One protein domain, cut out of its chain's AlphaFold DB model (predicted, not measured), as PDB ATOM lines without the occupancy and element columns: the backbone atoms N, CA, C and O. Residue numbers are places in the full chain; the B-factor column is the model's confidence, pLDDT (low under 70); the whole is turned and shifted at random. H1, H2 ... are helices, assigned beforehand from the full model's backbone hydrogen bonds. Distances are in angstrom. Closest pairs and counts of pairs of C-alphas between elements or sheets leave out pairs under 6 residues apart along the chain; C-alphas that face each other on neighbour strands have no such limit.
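What this domain is: This is residues 23 to 79 of the 79 residues of an uncharacterized protein of Cyanobium sp. NIES-981 (UniProt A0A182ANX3). This is a piece with little regular structure, mostly loop, in which H1 and H3 lie nearly end to end along the longest axis, with short H2 to one side of H1. A long loop, residues 44 to 63, joins H2 to H3, and after H3 the last residues fold back. The printed part has 57 residues with three named helices, H1, H2 and H3 in chain order, and no named strand; it is all helix by class, with only 21 residues in named elements. It is only just compact, close to loose, with a radius of gyration of the C-alphas of 12.3 A, and elongated, spanning 34 by 22 by 21 A.

How they stand to each other: H1, residues 27 to 36, and H2, residues 40 to 43, only just touch, with 3 pairs of C-alphas within 8 A; the closest C-alphas, of Ser 29 and Pro 40, are 5.6 A apart. H3, residues 64 to 70, is close to H1 but not clearly touching; their closest C-alphas, of Ile 35 and His 64, are 6.2 A apart. H1 and H3 run the same way at a shallow tilt of 32 degrees. H2 and H3 are apart. In H1 and H3 every O i to N i+4 pair is within hydrogen-bond range; H2 is too short for one.

Where its parts are: H1 runs 13.8 A from C-alpha 27 at (35.227, 38.652, 44.935). H2 measures 5.1 A. H3 runs 9.8 A to C-alpha 70 at (55.363, 50.544, 31.775).

The domain as a whole: The C-alphas farthest apart, of Thr 47 and Gly 72, are 34.0 A apart. The printed part has no cut. The link from H2 to H3 is long. Residues 60 to 61 and 79 have pLDDT under 70.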
ATOM      1  N   GLY A  23      42.601  31.304  47.422       88.25
ATOM      2  CA  GLY A  23      42.079  32.634  47.150       88.25
ATOM      3  C   GLY A  23      41.273  33.138  48.337       88.25
ATOM      4  O   GLY A  23      40.930  32.389  49.253       88.25
ATOM      5  N   LEU A  24      40.933  34.423  48.311       89.81
ATOM      6  CA  LEU A  24      40.012  34.987  49.290       89.81
ATOM      7  C   LEU A  24      38.574  34.814  48.817       89.81
ATOM      8  O   LEU A  24      38.262  35.014  47.646       89.81
ATOM      9  N   ARG A  25      37.687  34.473  49.756       86.94
ATOM     10  CA  ARG A  25      36.280  34.164  49.468       86.94
ATOM     11  C   ARG A  25      35.492  35.354  48.908       86.94
ATOM     12  O   ARG A  25      34.521  35.153  48.185       86.94
ATOM     13  N   SER A  26      35.890  36.583  49.233       88.19
ATOM     14  CA  SER A  26      35.285  37.787  48.660       88.19
ATOM     15  C   SER A  26      35.796  38.017  47.241       88.19
ATOM     16  O   SER A  26      37.001  38.029  46.995       88.19
ATOM     17  N   CYS A  27      34.881  38.283  46.307       88.31
ATOM     18  CA  CYS A  27      35.227  38.652  44.935       88.31
ATOM     19  C   CYS A  27      36.045  39.949  44.863       88.31
ATOM     20  O   CYS A  27      36.863  40.100  43.960       88.31
ATOM     21  N   THR A  28      35.850  40.866  45.815       89.38
ATOM     22  CA  THR A  28      36.571  42.143  45.875       89.38
ATOM     23  C   THR A  28      37.981  41.917  46.417       89.38
ATOM     24  O   THR A  28      38.960  42.256  45.753       89.38
ATOM     25  N   SER A  29      38.098  41.246  47.567       90.31
ATOM     26  CA  SER A  29      39.389  40.944  48.196       90.31
ATOM     27  C   SER A  29      40.243  40.015  47.334       90.31
ATOM     28  O   SER A  29      41.431  40.262  47.145       90.31
ATOM     29  N   GLY A  30      39.641  38.955  46.786       90.62
ATOM     30  CA  GLY A  30      40.334  37.963  45.965       90.62
ATOM     31  C   GLY A  30      40.885  38.571  44.680       90.62
ATOM     32  O   GLY A  30      42.042  38.341  44.334       90.62
ATOM     33  N   ARG A  31      40.102  39.432  44.013       91.00
ATOM     34  CA  ARG A  31      40.589  40.170  42.841       91.00
ATOM     35  C   ARG A  31      41.684  41.164  43.205       91.00
ATOM     36  O   ARG A  31      42.621  41.283  42.431       91.00
ATOM     37  N   LEU A  32      41.615  41.848  44.351       89.88
ATOM     38  CA  LEU A  32      42.677  42.773  44.763       89.88
ATOM     39  C   LEU A  32      44.026  42.056  44.916       89.88
ATOM     40  O   LEU A  32      45.030  42.542  44.395       89.88
ATOM     41  N   VAL A  33      44.035  40.896  45.582       91.69
ATOM     42  CA  VAL A  33      45.250  40.088  45.764       91.69
ATOM     43  C   VAL A  33      45.824  39.663  44.414       91.69
ATOM     44  O   VAL A  33      47.015  39.837  44.185       91.69
ATOM     45  N   ILE A  34      44.988  39.176  43.493       92.06
ATOM     46  CA  ILE A  34      45.444  38.717  42.170       92.06
ATOM     47  C   ILE A  34      45.905  39.888  41.288       92.06
ATOM     48  O   ILE A  34      46.926  39.806  40.616       92.06
ATOM     49  N   ILE A  35      45.156  40.993  41.268       92.00
ATOM     50  CA  ILE A  35      45.400  42.104  40.340       92.00
ATOM     51  C   ILE A  35      46.592  42.954  40.785       92.00
ATOM     52  O   ILE A  35      47.362  43.402  39.933       92.00
ATOM     53  N   ALA A  36      46.715  43.209  42.090       90.06
ATOM     54  CA  ALA A  36      47.655  44.179  42.645       90.06
ATOM     55  C   ALA A  36      48.673  43.580  43.632       90.06
ATOM     56  O   ALA A  36      49.572  44.297  44.056       90.06
ATOM     57  N   GLY A  37      48.552  42.307  44.026       89.94
ATOM     58  CA  GLY A  37      49.455  41.690  45.008       89.94
ATOM     59  C   GLY A  37      49.323  42.264  46.424       89.94
ATOM     60  O   GLY A  37      50.209  42.085  47.255       89.94
ATOM     61  N   LEU A  38      48.235  42.988  46.709       87.31
ATOM     62  CA  LEU A  38      48.048  43.705  47.969       87.31
ATOM     63  C   LEU A  38      47.265  42.862  48.978       87.31
ATOM     64  O   LEU A  38      46.256  42.246  48.639       87.31
ATOM     65  N   ASN A  39      47.679  42.904  50.247       89.25
ATOM     66  CA  ASN A  39      46.896  42.336  51.343       89.25
ATOM     67  C   ASN A  39      45.629  43.190  51.570       89.25
ATOM     68  O   ASN A  39      45.757  44.357  51.941       89.25
ATOM     69  N   PRO A  40      44.417  42.636  51.424       86.94
ATOM     70  CA  PRO A  40      43.182  43.416  51.451       86.94
ATOM     71  C   PRO A  40      42.845  44.007  52.811       86.94
ATOM     72  O   PRO A  40      42.162  45.022  52.851       86.94
ATOM     73  N   ILE A  41      43.337  43.435  53.914       87.56
ATOM     74  CA  ILE A  41      43.128  44.019  55.247       87.56
ATOM     75  C   ILE A  41      43.827  45.382  55.339       87.56
ATOM     76  O   ILE A  41      43.299  46.307  55.942       87.56
ATOM     77  N   ARG A  42      44.988  45.541  54.688       83.88
ATOM     78  CA  ARG A  42      45.752  46.802  54.706       83.88
ATOM     79  C   ARG A  42      45.115  47.917  53.880       83.88
ATOM     80  O   ARG A  42      45.511  49.065  54.026       83.88
ATOM     81  N   TRP A  43      44.179  47.569  53.006       80.19
ATOM     82  CA  TRP A  43      43.574  48.485  52.042       80.19
ATOM     83  C   TRP A  43      42.056  48.582  52.204       80.19
ATOM     84  O   TRP A  43      41.392  49.097  51.317       80.19
ATOM     85  N   ASP A  44      41.522  48.072  53.317       81.44
ATOM     86  CA  ASP A  44      40.089  48.081  53.625       81.44
ATOM     87  C   ASP A  44      39.208  47.375  52.567       81.44
ATOM     88  O   ASP A  44      38.063  47.726  52.305       81.44
ATOM     89  N   PHE A  45      39.749  46.318  51.954       84.06
ATOM     90  CA  PHE A  45      39.053  45.473  50.975       84.06
ATOM     91  C   PHE A  45      38.700  44.103  51.531       84.06
ATOM     92  O   PHE A  45      38.561  43.162  50.758       84.06
ATOM     93  N   ALA A  46      38.602  43.922  52.848       82.06
ATOM     94  CA  ALA A  46      38.357  42.602  53.437       82.06
ATOM     95  C   ALA A  46      36.941  42.050  53.155       82.06
ATOM     96  O   ALA A  46      36.706  40.850  53.299       82.06
ATOM     97  N   THR A  47      36.002  42.906  52.746       79.75
ATOM     98  CA  THR A  47      34.575  42.583  52.604       79.75
ATOM     99  C   THR A  47      34.079  42.768  51.160       79.75
ATOM    100  O   THR A  47      34.863  42.721  50.206       79.75
ATOM    101  N   ILE A  48      32.759  42.848  50.969       82.75
ATOM    102  CA  ILE A  48      32.103  42.996  49.665       82.75
ATOM    103  C   ILE A  48      32.079  44.482  49.290       82.75
ATOM    104  O   ILE A  48      31.547  45.293  50.043       82.75
ATOM    105  N   GLY A  49      32.593  44.829  48.107       78.06
ATOM    106  CA  GLY A  49      32.375  46.151  47.520       78.06
ATOM    107  C   GLY A  49      30.936  46.291  47.024       78.06
ATOM    108  O   GLY A  49      30.448  45.421  46.298       78.06
ATOM    109  N   MET A  50      30.258  47.376  47.398       82.31
ATOM    110  CA  MET A  50      28.929  47.699  46.874       82.31
ATOM    111  C   MET A  50      29.024  48.819  45.828       82.31
ATOM    112  O   MET A  50      29.871  49.704  45.940       82.31
ATOM    113  N   PRO A  51      28.154  48.827  44.807       79.94
ATOM    114  CA  PRO A  51      28.066  49.952  43.884       79.94
ATOM    115  C   PRO A  51      27.840  51.271  44.636       79.94
ATOM    116  O   PRO A  51      26.986  51.346  45.516       79.94
ATOM    117  N   GLY A  52      28.601  52.311  44.286       78.62
ATOM    118  CA  GLY A  52      28.486  53.637  44.902       78.62
ATOM    119  C   GLY A  52      29.200  53.808  46.248       78.62
ATOM    120  O   GLY A  52      29.122  54.889  46.825       78.62
ATOM    121  N   THR A  53      29.913  52.796  46.760       80.50
ATOM    122  CA  THR A  53      30.719  52.971  47.978       80.50
ATOM    123  C   THR A  53      31.952  53.831  47.712       80.50
ATOM    124  O   THR A  53      32.594  53.652  46.676       80.50
ATOM    125  N   PRO A  54      32.362  54.693  48.663       76.19
ATOM    126  CA  PRO A  54      33.630  55.420  48.560       76.19
ATOM    127  C   PRO A  54      34.846  54.484  48.682       76.19
ATOM    128  O   PRO A  54      35.948  54.834  48.271       76.19
ATOM    129  N   HIS A  55      34.642  53.279  49.224       75.12
ATOM    130  CA  HIS A  55      35.647  52.229  49.314       75.12
ATOM    131  C   HIS A  55      35.860  51.604  47.930       75.12
ATOM    132  O   HIS A  55      34.981  50.941  47.378       75.12
ATOM    133  N   GLY A  56      37.035  51.843  47.358       76.12
ATOM    134  CA  GLY A  56      37.412  51.425  46.015       76.12
ATOM    135  C   GLY A  56      38.922  51.508  45.856       76.12
ATOM    136  O   GLY A  56      39.595  52.227  46.601       76.12
ATOM    137  N   ARG A  57      39.482  50.672  44.975       76.56
ATOM    138  CA  ARG A  57      40.934  50.606  44.801       76.56
ATOM    139  C   ARG A  57      41.450  52.005  44.471       76.56
ATOM    140  O   ARG A  57      41.001  52.601  43.495       76.56
ATOM    141  N   GLN A  58      42.384  52.485  45.283       75.94
ATOM    142  CA  GLN A  58      42.943  53.824  45.150       75.94
ATOM    143  C   GLN A  58      43.726  53.953  43.827       75.94
ATOM    144  O   GLN A  58      44.377  52.980  43.411       75.94
ATOM    145  N   PRO A  59      43.652  55.105  43.138       73.81
ATOM    146  CA  PRO A  59      44.256  55.284  41.819       73.81
ATOM    147  C   PRO A  59      45.789  55.259  41.845       73.81
ATOM    148  O   PRO A  59      46.400  54.915  40.837       73.81
ATOM    149  N   GLU A  60      46.417  55.543  42.988       69.94
ATOM    150  CA  GLU A  60      47.874  55.490  43.155       69.94
ATOM    151  C   GLU A  60      48.400  54.045  43.190       69.94
ATOM    152  O   GLU A  60      49.593  53.793  43.008       69.94
ATOM    153  N   GLY A  61      47.520  53.064  43.413       67.75
ATOM    154  CA  GLY A  61      47.894  51.658  43.435       67.75
ATOM    155  C   GLY A  61      48.340  51.172  42.054       67.75
ATOM    156  O   GLY A  61      47.574  51.199  41.088       67.75
ATOM    157  N   SER A  62      49.545  50.608  41.964       80.69
ATOM    158  CA  SER A  62      50.006  49.873  40.775       80.69
ATOM    159  C   SER A  62      49.331  48.492  40.685       80.69
ATOM    160  O   SER A  62      48.971  47.896  41.703       80.69
ATOM    161  N   ASN A  63      49.066  47.997  39.474       90.94
ATOM    162  CA  ASN A  63      48.627  46.616  39.205       90.94
ATOM    163  C   ASN A  63      49.476  46.016  38.083       90.94
ATOM    164  O   ASN A  63      50.229  46.728  37.421       90.94
ATOM    165  N   HIS A  64      49.320  44.717  37.834       91.19
ATOM    166  CA  HIS A  64      50.066  44.052  36.767       91.19
ATOM    167  C   HIS A  64      49.820  44.670  35.374       91.19
ATOM    168  O   HIS A  64      50.745  44.702  34.573       91.19
ATOM    169  N   CYS A  65      48.632  45.222  35.085       90.00
ATOM    170  CA  CYS A  65      48.377  45.927  33.819       90.00
ATOM    171  C   CYS A  65      49.195  47.221  33.694       90.00
ATOM    172  O   CYS A  65      49.715  47.519  32.624       90.00
ATOM    173  N   TRP A  66      49.319  47.984  34.782       89.44
ATOM    174  CA  TRP A  66      50.148  49.187  34.841       89.44
ATOM    175  C   TRP A  66      51.624  48.837  34.639       89.44
ATOM    176  O   TRP A  66      52.303  49.482  33.845       89.44
ATOM    177  N   VAL A  67      52.094  47.767  35.292       92.25
ATOM    178  CA  VAL A  67      53.464  47.261  35.124       92.25
ATOM    179  C   VAL A  67      53.700  46.838  33.674       92.25
ATOM    180  O   VAL A  67      54.668  47.271  33.061       92.25
ATOM    181  N   ALA A  68      52.791  46.057  33.088       93.38
ATOM    182  CA  ALA A  68      52.871  45.648  31.688       93.38
ATOM    183  C   ALA A  68      52.960  46.858  30.742       93.38
ATOM    184  O   ALA A  68      53.852  46.905  29.898       93.38
ATOM    185  N   HIS A  69      52.112  47.871  30.941       90.12
ATOM    186  CA  HIS A  69      52.160  49.111  30.166       90.12
ATOM    187  C   HIS A  69      53.502  49.847  30.317       90.12
ATOM    188  O   HIS A  69      54.068  50.291  29.321       90.12
ATOM    189  N   ALA A  70      54.050  49.939  31.534       92.69
ATOM    190  CA  ALA A  70      55.363  50.544  31.775       92.69
ATOM    191  C   ALA A  70      56.507  49.793  31.061       92.69
ATOM    192  O   ALA A  70      57.496  50.408  30.669       92.69
ATOM    193  N   HIS A  71      56.348  48.485  30.836       96.19
ATOM    194  CA  HIS A  71      57.263  47.655  30.048       96.19
ATOM    195  C   HIS A  71      56.946  47.624  28.540       96.19
ATOM    196  O   HIS A  71      57.540  46.833  27.808       96.19
ATOM    197  N   GLY A  72      56.025  48.463  28.052       95.81
ATOM    198  CA  GLY A  72      55.650  48.521  26.635       95.81
ATOM    199  C   GLY A  72      54.805  47.335  26.154       95.81
ATOM    200  O   GLY A  72      54.682  47.120  24.949       95.81
ATOM    201  N   LEU A  73      54.219  46.558  27.071       95.94
ATOM    202  CA  LEU A  73      53.349  45.425  26.762       95.94
ATOM    203  C   LEU A  73      51.881  45.862  26.686       95.94
ATOM    204  O   LEU A  73      51.396  46.660  27.492       95.94
ATOM    205  N   GLY A  74      51.142  45.282  25.740       92.25
ATOM    206  CA  GLY A  74      49.694  45.449  25.662       92.25
ATOM    207  C   GLY A  74      48.991  44.743  26.824       92.25
ATOM    208  O   GLY A  74      49.132  43.534  26.991       92.25
ATOM    209  N   ALA A  75      48.196  45.482  27.598       88.56
ATOM    210  CA  ALA A  75      47.363  44.941  28.669       88.56
ATOM    211  C   ALA A  75      45.922  45.433  28.511       88.56
ATOM    212  O   ALA A  75      45.670  46.633  28.388       88.56
ATOM    213  N   ARG A  76      44.955  44.508  28.503       88.00
ATOM    214  CA  ARG A  76      43.537  44.834  28.325       88.00
ATOM    215  C   ARG A  76      42.653  43.897  29.132       88.00
ATOM    216  O   ARG A  76      42.771  42.682  29.031       88.00
ATOM    217  N   GLN A  77      41.699  44.478  29.853       86.56
ATOM    218  CA  GLN A  77      40.549  43.740  30.357       86.56
ATOM    219  C   GLN A  77      39.519  43.599  29.228       86.56
ATOM    220  O   GLN A  77      39.077  44.596  28.650       86.56
ATOM    221  N   LEU A  78      39.171  42.361  28.887       83.44
ATOM    222  CA  LEU A  78      38.115  42.079  27.917       83.44
ATOM    223  C   LEU A  78      36.750  42.390  28.555       83.44
ATOM    224  O   LEU A  78      36.572  42.196  29.760       83.44
ATOM    225  N   ARG A  79      35.838  42.953  27.753       55.47
ATOM    226  CA  ARG A  79      34.457  43.244  28.161       55.47
ATOM    227  C   ARG A  79      33.606  41.990  28.082       55.47
ATOM    228  O   ARG A  79      33.817  41.230  27.113       55.47
TER     229      ARG A  79